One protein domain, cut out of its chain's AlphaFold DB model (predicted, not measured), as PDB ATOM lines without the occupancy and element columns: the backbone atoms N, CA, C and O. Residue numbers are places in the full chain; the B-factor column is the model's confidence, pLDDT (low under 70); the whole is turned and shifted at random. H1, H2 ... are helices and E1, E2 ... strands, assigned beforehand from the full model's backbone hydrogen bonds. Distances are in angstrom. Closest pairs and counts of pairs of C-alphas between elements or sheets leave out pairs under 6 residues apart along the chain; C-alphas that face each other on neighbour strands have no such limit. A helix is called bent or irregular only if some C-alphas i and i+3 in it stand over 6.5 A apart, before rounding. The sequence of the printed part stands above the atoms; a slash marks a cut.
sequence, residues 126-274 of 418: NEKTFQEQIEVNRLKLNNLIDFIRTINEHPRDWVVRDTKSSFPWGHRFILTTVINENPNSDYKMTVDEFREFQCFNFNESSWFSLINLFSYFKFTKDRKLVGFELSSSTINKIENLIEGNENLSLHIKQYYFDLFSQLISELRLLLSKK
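This is residues 126 to 274 of the 418 residues of the protein "T5orf172 domain" of Streptococcus ferus (UniProt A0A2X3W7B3). Three helices, the long H1, H5 beside it and H3 beside H5, run along the model, with a curled four-strand sheet across one end of them and the short helix H4 across the other end of H3 and H5. The long link of residues 196 to 216 folds out and back along the helices, and the bent hairpin of E1 and E2 makes the sheet's longest part. The printed part has 149 residues with five named helices and four named strands, in the order H1 E1 E2 H2 E3 E4 H3 H4 H5. The sheet's order is E1 E2 E4 E3, antiparallel throughout; the class is mixed, helices and strands. The whole is compact, with a radius of gyration of the C-alphas of 16.3 A and spans of 45 by 38 by 28 A.

H1, residues 126 to 153, only grazes the sheet with residues 150 to 152. E1, residues 158 to 167, and E2, residues 171 to 180, form a hairpin; N 163 and O 175 are 2.8 A apart, within hydrogen-bond range. E1 bends by 61 degrees at residue 161 and E2 by 56 degrees at residue 176. H2, residues 191 to 195, only grazes the sheet. E3, residues 217 to 219, and E4, residues 225 to 230, form a second hairpin, with N 218 and O 227 2.8 A apart. E4 is also antiparallel to E2, with N 228 and O 178 2.9 A apart. E2, H2 and E3 make a split strand-helix-strand unit, two strands running the same way with E4 between them, and its crossover is right-handed. H3, residues 233 to 243, touches H4, residues 247 to 255, about perpendicular at 89 degrees; the closest C-alphas, of Ile 242 and Ser 249, are 5.6 A apart. H5, residues 257 to 272, touches H3 at a shallow tilt of 25 degrees, opposite ways, closest at the C-alphas of Ile 235 and Ile 264, 6.2 A. H5 touches H1 at a shallow tilt of 20 degrees, the same way, closest at the C-alphas of Ile 145 and Leu 263, 5.4 A. H1 and H3 are apart. In H1, H2, H3, H4 and H5 every O i to N i+4 pair is within hydrogen-bond range.

H1 begins at C-alpha 126, (237.332, 167.614, 154.587), and is 40.3 A long. E1 measures 25.5 A, E2 26.2 A, E4 14.2 A, H3 14.8 A and H4 12.5 A. H5, 22.4 A, ends at C-alpha 272, (198.936, 164.336, 136.366).

The two C-alphas farthest apart, of Lys 128 and Gly 170, are 51.1 A apart. The printed part has no cut, and the link from H2 to E3 is long. Mean pLDDT of the printed part is 77.7; 36 residues are under 70, among them residues 201 to 213.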
ATOM      1  N   ASN A 126     238.255 168.651 155.051       56.97
ATOM      2  CA  ASN A 126     237.332 167.614 154.587       56.97
ATOM      3  C   ASN A 126     235.876 167.921 154.968       56.97
ATOM      4  O   ASN A 126     234.979 167.690 154.166       56.97
ATOM      5  N   GLU A 127     235.639 168.479 156.156       60.53
ATOM      6  CA  GLU A 127     234.308 168.895 156.611       60.53
ATOM      7  C   GLU A 127     233.798 170.115 155.832       60.53
ATOM      8  O   GLU A 127     232.648 170.134 155.400       60.53
ATOM      9  N   LYS A 128     234.673 171.086 155.540       60.78
ATOM     10  CA  LYS A 128     234.365 172.216 154.657       60.78
ATOM     11  C   LYS A 128     234.018 171.748 153.240       60.78
ATOM     12  O   LYS A 128     233.001 172.167 152.706       60.78
ATOM     13  N   THR A 129     234.803 170.836 152.667       71.81
ATOM     14  CA  THR A 129     234.537 170.264 151.337       71.81
ATOM     15  C   THR A 129     233.250 169.432 151.307       71.81
ATOM     16  O   THR A 129     232.537 169.447 150.309       71.81
ATOM     17  N   PHE A 130     232.907 168.749 152.402       72.75
ATOM     18  CA  PHE A 130     231.642 168.024 152.534       72.75
ATOM     19  C   PHE A 130     230.429 168.965 152.579       72.75
ATOM     20  O   PHE A 130     229.462 168.743 151.853       72.75
ATOM     21  N   GLN A 131     230.491 170.042 153.370       77.31
ATOM     22  CA  GLN A 131     229.422 171.048 153.424       77.31
ATOM     23  C   GLN A 131     229.267 171.793 152.095       77.31
ATOM     24  O   GLN A 131     228.154 171.946 151.605       77.31
ATOM     25  N   GLU A 132     230.376 172.185 151.460       82.44
ATOM     26  CA  GLU A 132     230.359 172.783 150.120       82.44
ATOM     27  C   GLU A 132     229.662 171.859 149.111       82.44
ATOM     28  O   GLU A 132     228.842 172.313 148.317       82.44
ATOM     29  N   GLN A 133     229.920 170.553 149.170       78.62
ATOM     30  CA  GLN A 133     229.277 169.590 148.281       78.62
ATOM     31  C   GLN A 133     227.779 169.417 148.559       78.62
ATOM     32  O   GLN A 133     227.003 169.292 147.609       78.62
ATOM     33  N   ILE A 134     227.367 169.439 149.831       83.25
ATOM     34  CA  ILE A 134     225.947 169.436 150.198       83.25
ATOM     35  C   ILE A 134     225.244 170.649 149.598       83.25
ATOM     36  O   ILE A 134     224.231 170.486 148.919       83.25
ATOM     37  N   GLU A 135     225.801 171.845 149.775       86.88
ATOM     38  CA  GLU A 135     225.203 173.076 149.257       86.88
ATOM     39  C   GLU A 135     225.143 173.093 147.725       86.88
ATOM     40  O   GLU A 135     224.115 173.456 147.152       86.88
ATOM     41  N   VAL A 136     226.188 172.613 147.039       85.25
ATOM     42  CA  VAL A 136     226.182 172.465 145.573       85.25
ATOM     43  C   VAL A 136     225.068 171.519 145.116       85.25
ATOM     44  O   VAL A 136     224.333 171.837 144.182       85.25
ATOM     45  N   ASN A 137     224.905 170.367 145.770       84.06
ATOM     46  CA  ASN A 137     223.840 169.421 145.431       84.06
ATOM     47  C   ASN A 137     222.446 169.988 145.740       84.06
ATOM     48  O   ASN A 137     221.531 169.808 144.938       84.06
ATOM     49  N   ARG A 138     222.278 170.692 146.868       87.31
ATOM     50  CA  ARG A 138     221.019 171.364 147.230       87.31
ATOM     51  C   ARG A 138     220.649 172.427 146.199       87.31
ATOM     52  O   ARG A 138     219.503 172.461 145.764       87.31
ATOM     53  N   LEU A 139     221.611 173.240 145.758       87.75
ATOM     54  CA  LEU A 139     221.403 174.237 144.705       87.75
ATOM     55  C   LEU A 139     220.965 173.582 143.389       87.75
ATOM     56  O   LEU A 139     219.986 174.011 142.788       87.75
ATOM     57  N   LYS A 140     221.637 172.504 142.971       85.56
ATOM     58  CA  LYS A 140     221.250 171.748 141.771       85.56
ATOM     59  C   LYS A 140     219.844 171.158 141.874       85.56
ATOM     60  O   LYS A 140     219.096 171.218 140.902       85.56
ATOM     61  N   LEU A 141     219.479 170.600 143.032       87.19
ATOM     62  CA  LEU A 141     218.133 170.073 143.270       87.19
ATOM     63  C   LEU A 141     217.083 171.185 143.225       87.19
ATOM     64  O   LEU A 141     216.064 171.000 142.573       87.19
ATOM     65  N   ASN A 142     217.341 172.336 143.849       90.38
ATOM     66  CA  ASN A 142     216.453 173.500 143.770       90.38
ATOM     67  C   ASN A 142     216.251 173.959 142.324       90.38
ATOM     68  O   ASN A 142     215.117 174.076 141.879       90.38
ATOM     69  N   ASN A 143     217.335 174.124 141.566       87.06
ATOM     70  CA  ASN A 143     217.261 174.519 140.161       87.06
ATOM     71  C   ASN A 143     216.454 173.511 139.323       87.06
ATOM     72  O   ASN A 143     215.686 173.906 138.449       87.06
ATOM     73  N   LEU A 144     216.595 172.210 139.602       87.19
ATOM     74  CA  LEU A 144     215.784 171.179 138.956       87.19
ATOM     75  C   LEU A 144     214.302 171.294 139.344       87.19
ATOM     76  O   LEU A 144     213.439 171.210 138.475       87.19
ATOM     77  N   ILE A 145     213.997 171.489 140.628       91.12
ATOM     78  CA  ILE A 145     212.627 171.684 141.122       91.12
ATOM     79  C   ILE A 145     211.994 172.901 140.446       91.12
ATOM     80  O   ILE A 145     210.886 172.797 139.928       91.12
ATOM     81  N   ASP A 146     212.707 174.024 140.394       90.44
ATOM     82  CA  ASP A 146     212.234 175.257 139.767       90.44
ATOM     83  C   ASP A 146     212.024 175.081 138.260       90.44
ATOM     84  O   ASP A 146     211.045 175.588 137.711       90.44
ATOM     85  N   PHE A 147     212.874 174.300 137.590       87.38
ATOM     86  CA  PHE A 147     212.677 173.934 136.189       87.38
ATOM     87  C   PHE A 147     211.403 173.101 135.979       87.38
ATOM     88  O   PHE A 147     210.590 173.431 135.114       87.38
ATOM     89  N   ILE A 148     211.178 172.056 136.784       89.69
ATOM     90  CA  ILE A 148     209.952 171.245 136.697       89.69
ATOM     91  C   ILE A 148     208.713 172.087 137.038       89.69
ATOM     92  O   ILE A 148     207.694 171.977 136.355       89.69
ATOM     93  N   ARG A 149     208.799 172.974 138.036       92.62
ATOM     94  CA  ARG A 149     207.720 173.906 138.393       92.62
ATOM     95  C   ARG A 149     207.401 174.866 137.248       92.62
ATOM     96  O   ARG A 149     206.241 175.048 136.894       92.62
ATOM     97  N   THR A 150     208.431 175.401 136.603       88.81
ATOM     98  CA  THR A 150     208.294 176.266 135.427       88.81
ATOM     99  C   THR A 150     207.569 175.548 134.288       88.81
ATOM    100  O   THR A 150     206.634 176.098 133.710       88.81
ATOM    101  N   ILE A 151     207.951 174.300 133.992       88.88
ATOM    102  CA  ILE A 151     207.244 173.448 133.022       88.88
ATOM    103  C   ILE A 151     205.774 173.298 133.426       88.88
ATOM    104  O   ILE A 151     204.877 173.471 132.602       88.88
ATOM    105  N   ASN A 152     205.518 173.017 134.707       91.06
ATOM    106  CA  ASN A 152     204.172 172.886 135.255       91.06
ATOM    107  C   ASN A 152     203.317 174.152 135.064       91.06
ATOM    108  O   ASN A 152     202.110 174.031 134.838       91.06
ATOM    109  N   GLU A 153     203.910 175.338 135.160       90.31
ATOM    110  CA  GLU A 153     203.241 176.634 134.993       90.31
ATOM    111  C   GLU A 153     202.997 177.010 133.518       90.31
ATOM    112  O   GLU A 153     202.151 177.859 133.238       90.31
ATOM    113  N   HIS A 154     203.658 176.332 132.570       87.06
ATOM    114  CA  HIS A 154     203.591 176.619 131.130       87.06
ATOM    115  C   HIS A 154     203.055 175.433 130.300       87.06
ATOM    116  O   HIS A 154     203.713 174.983 129.356       87.06
ATOM    117  N   PRO A 155     201.823 174.950 130.561       81.25
ATOM    118  CA  PRO A 155     201.265 173.766 129.895       81.25
ATOM    119  C   PRO A 155     200.986 173.955 128.393       81.25
ATOM    120  O   PRO A 155     200.666 172.994 127.707       81.25
ATOM    121  N   ARG A 156     201.068 175.186 127.865       81.94
ATOM    122  CA  ARG A 156     200.951 175.458 126.419       81.94
ATOM    123  C   ARG A 156     202.253 175.230 125.654       81.94
ATOM    124  O   ARG A 156     202.210 175.028 124.447       81.94
ATOM    125  N   ASP A 157     203.381 175.303 126.352       85.94
ATOM    126  CA  ASP A 157     204.705 175.118 125.764       85.94
ATOM    127  C   ASP A 157     205.169 173.676 125.937       85.94
ATOM    128  O   ASP A 157     205.737 173.088 125.017       85.94
ATOM    129  N   TRP A 158     204.904 173.108 127.114       88.12
ATOM    130  CA  TRP A 158     205.354 171.780 127.489       88.12
ATOM    131  C   TRP A 158     204.187 170.826 127.655       88.12
ATOM    132  O   TRP A 158     203.323 171.016 128.510       88.12
ATOM    133  N   VAL A 159     204.222 169.751 126.879       89.88
ATOM    134  CA  VAL A 159     203.235 168.683 126.936       89.88
ATOM    135  C   VAL A 159     203.870 167.424 127.494       89.88
ATOM    136  O   VAL A 159     204.951 167.014 127.076       89.88
ATOM    137  N   VAL A 160     203.162 166.771 128.410       91.12
ATOM    138  CA  VAL A 160     203.495 165.426 128.874       91.12
ATOM    139  C   VAL A 160     202.608 164.447 128.127       91.12
ATOM    140  O   VAL A 160     201.389 164.533 128.224       91.12
ATOM    141  N   ARG A 161     203.186 163.512 127.379       90.81
ATOM    142  CA  ARG A 161     202.422 162.467 126.685       90.81
ATOM    143  C   ARG A 161     203.264 161.221 126.498       90.81
ATOM    144  O   ARG A 161     204.487 161.250 126.614       90.81
ATOM    145  N   ASP A 162     202.606 160.122 126.180       89.81
ATOM    146  CA  ASP A 162     203.307 158.912 125.782       89.81
ATOM    147  C   ASP A 162     203.833 159.033 124.352       89.81
ATOM    148  O   ASP A 162     203.154 159.543 123.458       89.81
ATOM    149  N   THR A 163     205.047 158.537 124.137       86.75
ATOM    150  CA  THR A 163     205.708 158.460 122.835       86.75
ATOM    151  C   THR A 163     206.093 157.027 122.503       86.75
ATOM    152  O   THR A 163     206.420 156.226 123.385       86.75
ATOM    153  N   LYS A 164     206.083 156.722 121.205       86.56
ATOM    154  CA  LYS A 164     206.580 155.463 120.652       86.56
ATOM    155  C   LYS A 164     208.085 155.356 120.878       86.56
ATOM    156  O   LYS A 164     208.809 156.303 120.582       86.56
ATOM    157  N   SER A 165     208.540 154.209 121.366       80.56
ATOM    158  CA  SER A 165     209.961 153.881 121.419       80.56
ATOM    159  C   SER A 165     210.194 152.405 121.130       80.56
ATOM    160  O   SER A 165     209.326 151.557 121.387       80.56
ATOM    161  N   SER A 166     211.365 152.106 120.577       72.19
ATOM    162  CA  SER A 166     211.810 150.751 120.311       72.19
ATOM    163  C   SER A 166     213.278 150.568 120.697       72.19
ATOM    164  O   SER A 166     214.085 151.497 120.654       72.19
ATOM    165  N   PHE A 167     213.614 149.357 121.136       65.06
ATOM    166  CA  PHE A 167     214.989 148.929 121.388       65.06
ATOM    167  C   PHE A 167     215.404 147.929 120.296       65.06
ATOM    168  O   PHE A 167     214.536 147.296 119.675       65.06
ATOM    169  N   PRO A 168     216.721 147.734 120.081       59.69
ATOM    170  CA  PRO A 168     217.236 146.659 119.239       59.69
ATOM    171  C   PRO A 168     216.571 145.318 119.578       59.69
ATOM    172  O   PRO A 168     216.196 145.089 120.727       59.69
ATOM    173  N   TRP A 169     216.437 144.437 118.582       62.12
ATOM    174  CA  TRP A 169     215.702 143.159 118.659       62.12
ATOM    175  C   TRP A 169     214.168 143.248 118.656       62.12
ATOM    176  O   TRP A 169     213.485 142.271 118.963       62.12
ATOM    177  N   GLY A 170     213.598 144.386 118.253       66.81
ATOM    178  CA  GLY A 170     212.161 144.475 117.983       66.81
ATOM    179  C   GLY A 170     211.325 144.426 119.260       66.81
ATOM    180  O   GLY A 170     210.296 143.751 119.332       66.81
ATOM    181  N   HIS A 171     211.775 145.144 120.285       75.88
ATOM    182  CA  HIS A 171     210.978 145.419 121.473       75.88
ATOM    183  C   HIS A 171     210.382 146.814 121.361       75.88
ATOM    184  O   HIS A 171     211.115 147.780 121.174       75.88
ATOM    185  N   ARG A 172     209.057 146.910 121.496       82.19
ATOM    186  CA  ARG A 172     208.332 148.175 121.611       82.19
ATOM    187  C   ARG A 172     207.943 148.414 123.044       82.19
ATOM    188  O   ARG A 172     207.578 147.490 123.766       82.19
ATOM    189  N   PHE A 173     207.999 149.670 123.419       83.25
ATOM    190  CA  PHE A 173     207.547 150.141 124.705       83.25
ATOM    191  C   PHE A 173     207.043 151.566 124.535       83.25
ATOM    192  O   PHE A 173     207.080 152.155 123.447       83.25
ATOM    193  N   ILE A 174     206.500 152.079 125.623       85.94
ATOM    194  CA  ILE A 174     205.991 153.432 125.703       85.94
ATOM    195  C   ILE A 174     206.824 154.168 126.727       85.94
ATOM    196  O   ILE A 174     207.124 153.641 127.801       85.94
ATOM    197  N   LEU A 175     207.189 155.390 126.371       83.81
ATOM    198  CA  LEU A 175     207.884 156.302 127.253       83.81
ATOM    199  C   LEU A 175     206.991 157.500 127.488       83.81
ATOM    200  O   LEU A 175     206.479 158.086 126.536       83.81
ATOM    201  N   THR A 176     206.801 157.852 128.752       87.31
ATOM    202  CA  THR A 176     206.176 159.122 129.089       87.31
ATOM    203  C   THR A 176     207.226 160.209 128.911       87.31
ATOM    204  O   THR A 176     208.251 160.229 129.592       87.31
ATOM    205  N   THR A 177     206.975 161.105 127.968       88.12
ATOM    206  CA  THR A 177     207.927 162.119 127.532       88.12
ATOM    207  C   THR A 177     207.336 163.496 127.769       88.12
ATOM    208  O   THR A 177     206.166 163.752 127.483       88.12
ATOM    209  N   VAL A 178     208.167 164.387 128.294       89.38
ATOM    210  CA  VAL A 178     207.886 165.814 128.409       89.38
ATOM    211  C   VAL A 178     208.488 166.479 127.182       89.38
ATOM    212  O   VAL A 178     209.692 166.366 126.955       89.38
ATOM    213  N   ILE A 179     207.666 167.117 126.360       88.25
ATOM    214  CA  ILE A 179     208.045 167.650 125.050       88.25
ATOM    215  C   ILE A 179     207.736 169.138 125.028       88.25
ATOM    216  O   ILE A 179     206.627 169.539 125.370       88.25
ATOM    217  N   ASN A 180     208.699 169.947 124.598       87.38
ATOM    218  CA  ASN A 180     208.449 171.337 124.259       87.38
ATOM    219  C   ASN A 180     207.927 171.402 122.820       87.38
ATOM    220  O   ASN A 180     208.677 171.157 121.871       87.38
ATOM    221  N   GLU A 181     206.644 171.702 122.654       81.12
ATOM    222  CA  GLU A 181     206.016 171.849 121.337       81.12
ATOM    223  C   GLU A 181     206.055 173.289 120.820       81.12
ATOM    224  O   GLU A 181     205.734 173.536 119.656       81.12
ATOM    225  N   ASN A 182     206.498 174.236 121.647       80.62
ATOM    226  CA  ASN A 182     206.667 175.624 121.256       80.62
ATOM    227  C   ASN A 182     208.149 175.927 120.944       80.62
ATOM    228  O   ASN A 182     208.921 176.274 121.841       80.62
ATOM    229  N   PRO A 183     208.578 175.905 119.666       65.50
ATOM    230  CA  PRO A 183     209.965 176.207 119.292       65.50
ATOM    231  C   PRO A 183     210.410 177.632 119.678       65.50
ATOM    232  O   PRO A 183     211.611 177.913 119.751       65.50
ATOM    233  N   ASN A 184     209.454 178.526 119.947       69.19
ATOM    234  CA  ASN A 184     209.697 179.894 120.386       69.19
ATOM    235  C   ASN A 184     209.650 180.069 121.905       69.19
ATOM    236  O   ASN A 184     209.848 181.195 122.347       69.19
ATOM    237  N   SER A 185     209.446 179.005 122.691       70.62
ATOM    238  CA  SER A 185     209.433 179.095 124.153       70.62
ATOM    239  C   SER A 185     210.688 179.815 124.659       70.62
ATOM    240  O   SER A 185     211.807 179.573 124.183       70.62
ATOM    241  N   ASP A 186     210.496 180.732 125.603       64.12
ATOM    242  CA  ASP A 186     211.588 181.467 126.246       64.12
ATOM    243  C   ASP A 186     212.357 180.581 127.238       64.12
ATOM    244  O   ASP A 186     213.501 180.866 127.591       64.12
ATOM    245  N   TYR A 187     211.779 179.434 127.605       64.88
ATOM    246  CA  TYR A 187     212.372 178.441 128.492       64.88
ATOM    247  C   TYR A 187     213.283 177.487 127.724       64.88
ATOM    248  O   TYR A 187     212.950 176.339 127.425       64.88
ATOM    249  N   LYS A 188     214.464 178.002 127.384       65.38
ATOM    250  CA  LYS A 188     215.507 177.287 126.648       65.38
ATOM    251  C   LYS A 188     216.617 176.884 127.601       65.38
ATOM    252  O   LYS A 188     217.505 177.675 127.881       65.38
ATOM    253  N   MET A 189     216.580 175.634 128.043       74.75
ATOM    254  CA  MET A 189     217.707 175.028 128.739       74.75
ATOM    255  C   MET A 189     218.702 174.478 127.721       74.75
ATOM    256  O   MET A 189     218.328 173.770 126.781       74.75
ATOM    257  N   THR A 190     219.973 174.811 127.880       76.81
ATOM    258  CA  THR A 190     221.056 174.265 127.062       76.81
ATOM    259  C   THR A 190     221.406 172.840 127.493       76.81
ATOM    260  O   THR A 190     221.120 172.409 128.609       76.81
ATOM    261  N   VAL A 191     222.072 172.093 126.608       73.75
ATOM    262  CA  VAL A 191     222.650 170.777 126.944       73.75
ATOM    263  C   VAL A 191     223.525 170.840 128.196       73.75
ATOM    264  O   VAL A 191     223.514 169.903 128.988       73.75
ATOM    265  N   ASP A 192     224.314 171.904 128.343       74.19
ATOM    266  CA  ASP A 192     225.300 172.001 129.417       74.19
ATOM    267  C   ASP A 192     224.613 172.280 130.761       74.19
ATOM    268  O   ASP A 192     224.898 171.575 131.722       74.19
ATOM    269  N   GLU A 193     223.617 173.173 130.795       75.00
ATOM    270  CA  GLU A 193     222.765 173.390 131.977       75.00
ATOM    271  C   GLU A 193     221.997 172.118 132.362       75.00
ATOM    272  O   GLU A 193     221.965 171.738 133.529       75.00
ATOM    273  N   PHE A 194     221.432 171.398 131.386       74.25
ATOM    274  CA  PHE A 194     220.694 170.165 131.671       74.25
ATOM    275  C   PHE A 194     221.598 169.052 132.226       74.25
ATOM    276  O   PHE A 194     221.196 168.299 133.116       74.25
ATOM    277  N   ARG A 195     222.841 168.947 131.734       70.75
ATOM    278  CA  ARG A 195     223.833 167.978 132.232       70.75
ATOM    279  C   ARG A 195     224.170 168.186 133.704       70.75
ATOM    280  O   ARG A 195     224.518 167.215 134.374       70.75
ATOM    281  N   GLU A 196     224.034 169.401 134.231       72.12
ATOM    282  CA  GLU A 196     224.274 169.654 135.652       72.12
ATOM    283  C   GLU A 196     223.281 168.919 136.569       72.12
ATOM    284  O   GLU A 196     223.645 168.623 137.713       72.12
ATOM    285  N   PHE A 197     222.096 168.551 136.057       71.44
ATOM    286  CA  PHE A 197     221.049 167.803 136.769       71.44
ATOM    287  C   PHE A 197     221.163 166.278 136.656       71.44
ATOM    288  O   PHE A 197     220.463 165.560 137.365       71.44
ATOM    289  N   GLN A 198     222.020 165.760 135.772       63.97
ATOM    290  CA  GLN A 198     222.112 164.314 135.503       63.97
ATOM    291  C   GLN A 198     222.958 163.553 136.527       63.97
ATOM    292  O   GLN A 198     222.901 162.327 136.591       63.97
ATOM    293  N   CYS A 199     223.751 164.279 137.315       65.75
ATOM    294  CA  CYS A 199     224.765 163.716 138.192       65.75
ATOM    295  C   CYS A 199     224.820 164.511 139.498       65.75
ATOM    296  O   CYS A 199     225.527 165.519 139.612       65.75
ATOM    297  N   PHE A 200     224.092 164.034 140.500       70.88
ATOM    298  CA  PHE A 200     224.344 164.420 141.884       70.88
ATOM    299  C   PHE A 200     225.509 163.596 142.420       70.88
ATOM    300  O   PHE A 200     225.726 162.484 141.956       70.88
ATOM    301  N   ASN A 201     226.288 164.136 143.355       65.25
ATOM    302  CA  ASN A 201     227.375 163.385 143.979       65.25
ATOM    303  C   ASN A 201     227.183 163.404 145.491       65.25
ATOM    304  O   ASN A 201     227.574 164.366 146.155       65.25
ATOM    305  N   PHE A 202     226.557 162.356 146.017       65.00
ATOM    306  CA  PHE A 202     226.370 162.146 147.450       65.00
ATOM    307  C   PHE A 202     227.554 161.330 147.964       65.00
ATOM    308  O   PHE A 202     227.703 160.153 147.648       65.00
ATOM    309  N   ASN A 203     228.466 162.007 148.649       53.12
ATOM    310  CA  ASN A 203     229.820 161.539 148.896       53.12
ATOM    311  C   ASN A 203     229.853 160.416 149.953       53.12
ATOM    312  O   ASN A 203     230.020 160.688 151.135       53.12
ATOM    313  N   GLU A 204     229.749 159.160 149.524       50.22
ATOM    314  CA  GLU A 204     230.302 157.993 150.219       50.22
ATOM    315  C   GLU A 204     230.931 157.063 149.176       50.22
ATOM    316  O   GLU A 204     230.407 156.866 148.081       50.22
ATOM    317  N   SER A 205     232.108 156.533 149.491       39.25
ATOM    318  CA  SER A 205     232.927 155.686 148.629       39.25
ATOM    319  C   SER A 205     232.210 154.402 148.195       39.25
ATOM    320  O   SER A 205     232.389 153.348 148.797       39.25
ATOM    321  N   SER A 206     231.435 154.463 147.121       36.62
ATOM    322  CA  SER A 206     231.151 153.341 146.231       36.62
ATOM    323  C   SER A 206     230.639 153.901 144.906       36.62
ATOM    324  O   SER A 206     230.134 155.017 144.845       36.62
ATOM    325  N   TRP A 207     230.798 153.146 143.827       34.34
ATOM    326  CA  TRP A 207     230.408 153.463 142.449       34.34
ATOM    327  C   TRP A 207     228.936 153.898 142.206       34.34
ATOM    328  O   TRP A 207     228.538 154.032 141.053       34.34
ATOM    329  N   PHE A 208     228.127 154.145 143.241       38.72
ATOM    330  CA  PHE A 208     226.680 154.368 143.165       38.72
ATOM    331  C   PHE A 208     226.201 155.807 143.430       38.72
ATOM    332  O   PHE A 208     224.997 156.038 143.481       38.72
ATOM    333  N   SER A 209     227.084 156.805 143.553       48.03
ATOM    334  CA  SER A 209     226.651 158.169 143.908       48.03
ATOM    335  C   SER A 209     225.963 158.964 142.788       48.03
ATOM    336  O   SER A 209     225.461 160.046 143.072       48.03
ATOM    337  N   LEU A 210     225.880 158.445 141.556       52.47
ATOM    338  CA  LEU A 210     225.243 159.120 140.420       52.47
ATOM    339  C   LEU A 210     223.761 158.740 140.296       52.47
ATOM    340  O   LEU A 210     223.414 157.719 139.698       52.47
ATOM    341  N   ILE A 211     222.869 159.588 140.812       58.50
ATOM    342  CA  ILE A 211     221.439 159.484 140.492       58.50
ATOM    343  C   ILE A 211     221.217 160.072 139.099       58.50
ATOM    344  O   ILE A 211     221.150 161.290 138.946       58.50
ATOM    345  N   ASN A 212     221.043 159.206 138.101       64.19
ATOM    346  CA  ASN A 212     220.529 159.633 136.807       64.19
ATOM    347  C   ASN A 212     218.990 159.648 136.845       64.19
ATOM    348  O   ASN A 212     218.347 158.594 136.841       64.19
ATOM    349  N   LEU A 213     218.400 160.844 136.940       66.00
ATOM    350  CA  LEU A 213     216.946 161.026 137.049       66.00
ATOM    351  C   LEU A 213     216.209 160.840 135.711       66.00
ATOM    352  O   LEU A 213     215.037 160.450 135.712       66.00
ATOM    353  N   PHE A 214     216.894 161.069 134.588       70.69
ATOM    354  CA  PHE A 214     216.306 161.072 133.247       70.69
ATOM    355  C   PHE A 214     217.042 160.093 132.324       70.69
ATOM    356  O   PHE A 214     218.266 160.114 132.227       70.69
ATOM    357  N   SER A 215     216.300 159.220 131.637       64.50
ATOM    358  CA  SER A 215     216.867 158.175 130.766       64.50
ATOM    359  C   SER A 215     217.332 158.700 129.410       64.50
ATOM    360  O   SER A 215     218.313 158.201 128.863       64.50
ATOM    361  N   TYR A 216     216.637 159.701 128.875       72.44
ATOM    362  CA  TYR A 216     216.855 160.220 127.530       72.44
ATOM    363  C   TYR A 216     216.384 161.668 127.424       72.44
ATOM    364  O   TYR A 216     215.525 162.135 128.179       72.44
ATOM    365  N   PHE A 217     216.955 162.374 126.459       78.12
ATOM    366  CA  PHE A 217     216.722 163.785 126.210       78.12
ATOM    367  C   PHE A 217     216.897 164.087 124.726       78.12
ATOM    368  O   PHE A 217     217.715 163.481 124.030       78.12
ATOM    369  N   LYS A 218     216.138 165.069 124.249       76.88
ATOM    370  CA  LYS A 218     216.163 165.529 122.868       76.88
ATOM    371  C   LYS A 218     216.568 166.991 122.830       76.88
ATOM    372  O   LYS A 218     216.010 167.819 123.550       76.88
ATOM    373  N   PHE A 219     217.515 167.303 121.955       79.31
ATOM    374  CA  PHE A 219     218.007 168.658 121.741       79.31
ATOM    375  C   PHE A 219     217.803 169.097 120.290       79.31
ATOM    376  O   PHE A 219     217.825 168.273 119.374       79.31
ATOM    377  N   THR A 220     217.631 170.399 120.067       76.69
ATOM    378  CA  THR A 220     217.742 170.990 118.727       76.69
ATOM    379  C   THR A 220     219.191 170.965 118.228       76.69
ATOM    380  O   THR A 220     220.126 170.748 119.003       76.69
ATOM    381  N   LYS A 221     219.394 171.269 116.936       74.75
ATOM    382  CA  LYS A 221     220.735 171.513 116.364       74.75
ATOM    383  C   LYS A 221     221.508 172.591 117.136       74.75
ATOM    384  O   LYS A 221     222.709 172.454 117.334       74.75
ATOM    385  N   ASP A 222     220.795 173.579 117.668       77.12
ATOM    386  CA  ASP A 222     221.356 174.657 118.489       77.12
ATOM    387  C   ASP A 222     221.533 174.262 119.967       77.12
ATOM    388  O   ASP A 222     221.669 175.130 120.829       77.12
ATOM    389  N   ARG A 223     221.506 172.960 120.286       78.25
ATOM    390  CA  ARG A 223     221.731 172.405 121.632       78.25
ATOM    391  C   ARG A 223     220.734 172.893 122.695       78.25
ATOM    392  O   ARG A 223     221.086 172.978 123.871       78.25
ATOM    393  N   LYS A 224     219.489 173.176 122.304       79.25
ATOM    394  CA  LYS A 224     218.398 173.542 123.227       79.25
ATOM    395  C   LYS A 224     217.520 172.340 123.527       79.25
ATOM    396  O   LYS A 224     217.174 171.607 122.603       79.25
ATOM    397  N   LEU A 225     217.185 172.131 124.797       79.50
ATOM    398  CA  LEU A 225     216.341 171.028 125.246       79.50
ATOM    399  C   LEU A 225     214.932 171.199 124.678       79.50
ATOM    400  O   LEU A 225     214.306 172.237 124.862       79.50
ATOM    401  N   VAL A 226     214.445 170.169 123.991       82.50
ATOM    402  CA  VAL A 226     213.083 170.113 123.428       82.50
ATOM    403  C   VAL A 226     212.278 168.941 123.958       82.50
ATOM    404  O   VAL A 226     211.101 168.809 123.649       82.50
ATOM    405  N   GLY A 227     212.889 168.084 124.767       85.19
ATOM    406  CA  GLY A 227     212.147 167.108 125.538       85.19
ATOM    407  C   GLY A 227     213.040 166.181 126.336       85.19
ATOM    408  O   GLY A 227     214.237 166.067 126.066       85.19
ATOM    409  N   PHE A 228     212.449 165.523 127.319       85.25
ATOM    410  CA  PHE A 228     213.107 164.528 128.151       85.25
ATOM    411  C   PHE A 228     212.115 163.450 128.572       85.25
ATOM    412  O   PHE A 228     210.910 163.683 128.673       85.25
ATOM    413  N   GLU A 229     212.636 162.256 128.812       83.50
ATOM    414  CA  GLU A 229     211.833 161.124 129.251       83.50
ATOM    415  C   GLU A 229     211.705 161.084 130.769       83.50
ATOM    416  O   GLU A 229     212.690 161.176 131.507       83.50
ATOM    417  N   LEU A 230     210.476 160.865 131.226       77.94
ATOM    418  CA  LEU A 230     210.147 160.511 132.595       77.94
ATOM    419  C   LEU A 230     209.800 159.027 132.632       77.94
ATOM    420  O   LEU A 230     208.726 158.601 132.208       77.94
ATOM    421  N   SER A 231     210.706 158.216 133.169       67.00
ATOM    422  CA  SER A 231     210.378 156.817 133.415       67.00
ATOM    423  C   SER A 231     209.399 156.719 134.587       67.00
ATOM    424  O   SER A 231     209.546 157.427 135.585       67.00
ATOM    425  N   SER A 232     208.458 155.775 134.540       58.84
ATOM    426  CA  SER A 232     207.587 155.452 135.684       58.84
ATOM    427  C   SER A 232     208.402 155.079 136.933       58.84
ATOM    428  O   SER A 232     207.958 155.261 138.059       58.84
ATOM    429  N   SER A 233     209.638 154.602 136.734       69.12
ATOM    430  CA  SER A 233     210.577 154.289 137.809       69.12
ATOM    431  C   SER A 233     211.243 155.512 138.444       69.12
ATOM    432  O   SER A 233     211.858 155.359 139.489       69.12
ATOM    433  N   THR A 234     211.173 156.707 137.845       77.06
ATOM    434  CA  THR A 234     211.925 157.883 138.319       77.06
ATOM    435  C   THR A 234     211.462 158.314 139.711       77.06
ATOM    436  O   THR A 234     212.301 158.481 140.591       77.06
ATOM    437  N   ILE A 235     210.150 158.411 139.947       84.25
ATOM    438  CA  ILE A 235     209.607 158.732 141.278       84.25
ATOM    439  C   ILE A 235     209.953 157.618 142.273       84.25
ATOM    440  O   ILE A 235     210.561 157.904 143.299       84.25
ATOM    441  N   ASN A 236     209.696 156.355 141.916       82.88
ATOM    442  CA  ASN A 236     209.998 155.207 142.780       82.88
ATOM    443  C   ASN A 236     211.490 155.129 143.147       82.88
ATOM    444  O   ASN A 236     211.838 154.729 144.250       82.88
ATOM    445  N   LYS A 237     212.398 155.508 142.239       79.75
ATOM    446  CA  LYS A 237     213.840 155.578 142.519       79.75
ATOM    447  C   LYS A 237     214.142 156.629 143.581       79.75
ATOM    448  O   LYS A 237     214.904 156.336 144.495       79.75
ATOM    449  N   ILE A 238     213.554 157.822 143.478       83.31
ATOM    450  CA  ILE A 238     213.735 158.885 144.476       83.31
ATOM    451  C   ILE A 238     213.136 158.452 145.822       83.31
ATOM    452  O   ILE A 238     213.780 158.609 146.854       83.31
ATOM    453  N   GLU A 239     211.946 157.851 145.817       85.56
ATOM    454  CA  GLU A 239     211.284 157.341 147.025       85.56
ATOM    455  C   GLU A 239     212.104 156.243 147.704       85.56
ATOM    456  O   GLU A 239     212.389 156.348 148.891       85.56
ATOM    457  N   ASN A 240     212.599 155.256 146.955       81.50
ATOM    458  CA  ASN A 240     213.457 154.197 147.497       81.50
ATOM    459  C   ASN A 240     214.755 154.747 148.110       81.50
ATOM    460  O   ASN A 240     215.241 154.227 149.114       81.50
ATOM    461  N   LEU A 241     215.320 155.807 147.524       78.06
ATOM    462  CA  LEU A 241     216.489 156.489 148.080       78.06
ATOM    463  C   LEU A 241     216.159 157.202 149.395       78.06
ATOM    464  O   LEU A 241     216.944 157.142 150.347       78.06
ATOM    465  N   ILE A 242     214.988 157.841 149.467       80.81
ATOM    466  CA  ILE A 242     214.485 158.441 150.702       80.81
ATOM    467  C   ILE A 242     214.191 157.367 151.744       80.81
ATOM    468  O   ILE A 242     214.472 157.612 152.903       80.81
ATOM    469  N   GLU A 243     213.625 156.214 151.398       78.31
ATOM    470  CA  GLU A 243     213.093 155.258 152.379       78.31
ATOM    471  C   GLU A 243     214.102 154.213 152.863       78.31
ATOM    472  O   GLU A 243     213.921 153.671 153.955       78.31
ATOM    473  N   GLY A 244     215.178 153.969 152.109       71.94
ATOM    474  CA  GLY A 244     216.181 152.944 152.398       71.94
ATOM    475  C   GLY A 244     216.741 152.927 153.836       71.94
ATOM    476  O   GLY A 244     216.704 153.900 154.593       71.94
ATOM    477  N   ASN A 245     217.306 151.781 154.219       56.62
ATOM    478  CA  ASN A 245     217.907 151.568 155.546       56.62
ATOM    479  C   ASN A 245     219.445 151.662 155.542       56.62
ATOM    480  O   ASN A 245     220.085 151.366 156.547       56.62
ATOM    481  N   GLU A 246     220.047 152.056 154.419       67.06
ATOM    482  CA  GLU A 246     221.500 152.182 154.258       67.06
ATOM    483  C   GLU A 246     222.008 153.587 154.636       67.06
ATOM    484  O   GLU A 246     221.241 154.554 154.663       67.06
ATOM    485  N   ASN A 247     223.320 153.727 154.871       64.12
ATOM    486  CA  ASN A 247     223.973 155.001 155.221       64.12
ATOM    487  C   ASN A 247     223.649 156.139 154.240       64.12
ATOM    488  O   ASN A 247     223.394 157.269 154.662       64.12
ATOM    489  N   LEU A 248     223.575 155.834 152.941       67.81
ATOM    490  CA  LEU A 248     223.184 156.799 151.915       67.81
ATOM    491  C   LEU A 248     221.776 157.356 152.160       67.81
ATOM    492  O   LEU A 248     221.557 158.556 152.014       67.81
ATOM    493  N   SER A 249     220.828 156.515 152.576       68.25
ATOM    494  CA  SER A 249     219.469 156.965 152.871       68.25
ATOM    495  C   SER A 249     219.422 157.848 154.117       68.25
ATOM    496  O   SER A 249     218.720 158.853 154.122       68.25
ATOM    497  N   LEU A 250     220.229 157.563 155.146       72.12
ATOM    498  CA  LEU A 250     220.366 158.456 156.305       72.12
ATOM    499  C   LEU A 250     220.928 159.827 155.903       72.12
ATOM    500  O   LEU A 250     220.386 160.852 156.316       72.12
ATOM    501  N   HIS A 251     221.956 159.861 155.049       76.44
ATOM    502  CA  HIS A 251     222.500 161.105 154.501       76.44
ATOM    503  C   HIS A 251     221.450 161.874 153.679       76.44
ATOM    504  O   HIS A 251     221.287 163.085 153.845       76.44
ATOM    505  N   ILE A 252     220.685 161.171 152.836       79.12
ATOM    506  CA  ILE A 252     219.595 161.757 152.045       79.12
ATOM    507  C   ILE A 252     218.504 162.339 152.947       79.12
ATOM    508  O   ILE A 252     218.138 163.505 152.781       79.12
ATOM    509  N   LYS A 253     218.042 161.565 153.936       80.56
ATOM    510  CA  LYS A 253     217.059 161.990 154.942       80.56
ATOM    511  C   LYS A 253     217.531 163.234 155.696       80.56
ATOM    512  O   LYS A 253     216.744 164.141 155.936       80.56
ATOM    513  N   GLN A 254     218.812 163.299 156.047       85.00
ATOM    514  CA  GLN A 254     219.354 164.401 156.835       85.00
ATOM    515  C   GLN A 254     219.482 165.710 156.041       85.00
ATOM    516  O   GLN A 254     219.208 166.775 156.590       85.00
ATOM    517  N   TYR A 255     219.919 165.652 154.778       85.00
ATOM    518  CA  TYR A 255     220.337 166.858 154.048       85.00
ATOM    519  C   TYR A 255     219.465 167.234 152.849       85.00
ATOM    520  O   TYR A 255     219.520 168.387 152.415       85.00
ATOM    521  N   TYR A 256     218.667 166.313 152.304       86.81
ATOM    522  CA  TYR A 256     217.951 166.526 151.037       86.81
ATOM    523  C   TYR A 256     216.478 166.099 151.064       86.81
ATOM    524  O   TYR A 256     215.801 166.251 150.050       86.81
ATOM    525  N   PHE A 257     215.969 165.595 152.192       88.31
ATOM    526  CA  PHE A 257     214.604 165.071 152.316       88.31
ATOM    527  C   PHE A 257     213.529 166.035 151.800       88.31
ATOM    528  O   PHE A 257     212.716 165.654 150.958       88.31
ATOM    529  N   ASP A 258     213.561 167.292 152.248       92.19
ATOM    530  CA  ASP A 258     212.567 168.293 151.851       92.19
ATOM    531  C   ASP A 258     212.622 168.586 150.348       92.19
ATOM    532  O   ASP A 258     211.587 168.716 149.699       92.19
ATOM    533  N   LEU A 259     213.830 168.646 149.777       92.38
ATOM    534  CA  LEU A 259     214.032 168.918 148.354       92.38
ATOM    535  C   LEU A 259     213.554 167.752 147.494       92.38
ATOM    536  O   LEU A 259     212.834 167.961 146.523       92.38
ATOM    537  N   PHE A 260     213.888 166.516 147.861       90.38
ATOM    538  CA  PHE A 260     213.379 165.359 147.133       90.38
ATOM    539  C   PHE A 260     211.862 165.206 147.276       90.38
ATOM    540  O   PHE A 260     211.202 164.862 146.299       90.38
ATOM    541  N   SER A 261     211.293 165.528 148.440       91.19
ATOM    542  CA  SER A 261     209.837 165.534 148.638       91.19
ATOM    543  C   SER A 261     209.148 166.570 147.743       91.19
ATOM    544  O   SER A 261     208.142 166.265 147.100       91.19
ATOM    545  N   GLN A 262     209.718 167.775 147.634       95.25
ATOM    546  CA  GLN A 262     209.243 168.805 146.705       95.25
ATOM    547  C   GLN A 262     209.371 168.354 145.249       95.25
ATOM    548  O   GLN A 262     208.406 168.461 144.493       95.25
ATOM    549  N   LEU A 263     210.518 167.789 144.863       92.25
ATOM    550  CA  LEU A 263     210.735 167.263 143.517       92.25
ATOM    551  C   LEU A 263     209.711 166.176 143.166       92.25
ATOM    552  O   LEU A 263     209.121 166.225 142.091       92.25
ATOM    553  N   ILE A 264     209.450 165.228 144.073       91.62
ATOM    554  CA  ILE A 264     208.418 164.197 143.888       91.62
ATOM    555  C   ILE A 264     207.043 164.843 143.687       91.62
ATOM    556  O   ILE A 264     206.313 164.445 142.780       91.62
ATOM    557  N   SER A 265     206.686 165.841 144.498       94.31
ATOM    558  CA  SER A 265     205.410 166.551 144.368       94.31
ATOM    559  C   SER A 265     205.265 167.227 143.000       94.31
ATOM    560  O   SER A 265     204.242 167.056 142.336       94.31
ATOM    561  N   GLU A 266     206.294 167.941 142.544       94.50
ATOM    562  CA  GLU A 266     206.294 168.624 141.243       94.50
ATOM    563  C   GLU A 266     206.254 167.635 140.068       94.50
ATOM    564  O   GLU A 266     205.506 167.839 139.110       94.50
ATOM    565  N   LEU A 267     206.990 166.521 140.157       91.38
ATOM    566  CA  LEU A 267     206.957 165.448 139.158       91.38
ATOM    567  C   LEU A 267     205.583 164.772 139.092       91.38
ATOM    568  O   LEU A 267     205.084 164.504 138.000       91.38
ATOM    569  N   ARG A 268     204.940 164.516 140.238       92.25
ATOM    570  CA  ARG A 268     203.575 163.963 140.289       92.25
ATOM    571  C   ARG A 268     202.559 164.929 139.684       92.25
ATOM    572  O   ARG A 268     201.708 164.495 138.910       92.25
ATOM    573  N   LEU A 269     202.667 166.224 139.989       93.25
ATOM    574  CA  LEU A 269     201.830 167.255 139.374       93.25
ATOM    575  C   LEU A 269     202.026 167.290 137.854       93.25
ATOM    576  O   LEU A 269     201.043 167.327 137.116       93.25
ATOM    577  N   LEU A 270     203.271 167.206 137.387       91.56
ATOM    578  CA  LEU A 270     203.587 167.182 135.962       91.56
ATOM    579  C   LEU A 270     202.977 165.957 135.270       91.56
ATOM    580  O   LEU A 270     202.285 166.096 134.264       91.56
ATOM    581  N   LEU A 271     203.146 164.765 135.845       89.75
ATOM    582  CA  LEU A 271     202.563 163.529 135.316       89.75
ATOM    583  C   LEU A 271     201.029 163.522 135.353       89.75
ATOM    584  O   LEU A 271     200.408 162.915 134.485       89.75
ATOM    585  N   SER A 272     200.401 164.216 136.308       90.69
ATOM    586  CA  SER A 272     198.936 164.336 136.366       90.69
ATOM    587  C   SER A 272     198.341 165.112 135.183       90.69
ATOM    588  O   SER A 272     197.158 164.960 134.887       90.69
ATOM    589  N   LYS A 273     199.162 165.907 134.483       90.75
ATOM    590  CA  LYS A 273     198.789 166.675 133.284       90.75
ATOM    591  C   LYS A 273     199.027 165.905 131.985       90.75
ATOM    592  O   LYS A 273     198.968 166.496 130.912       90.75
ATOM    593  N   LYS A 274     199.340 164.610 132.073       91.06
ATOM    594  CA  LYS A 274     199.596 163.768 130.909       91.06
ATOM    595  C   LYS A 274     198.396 163.774 129.960       91.06
ATOM    596  O   LYS A 274     197.291 163.387 130.331       91.06
TER     597      LYS A 274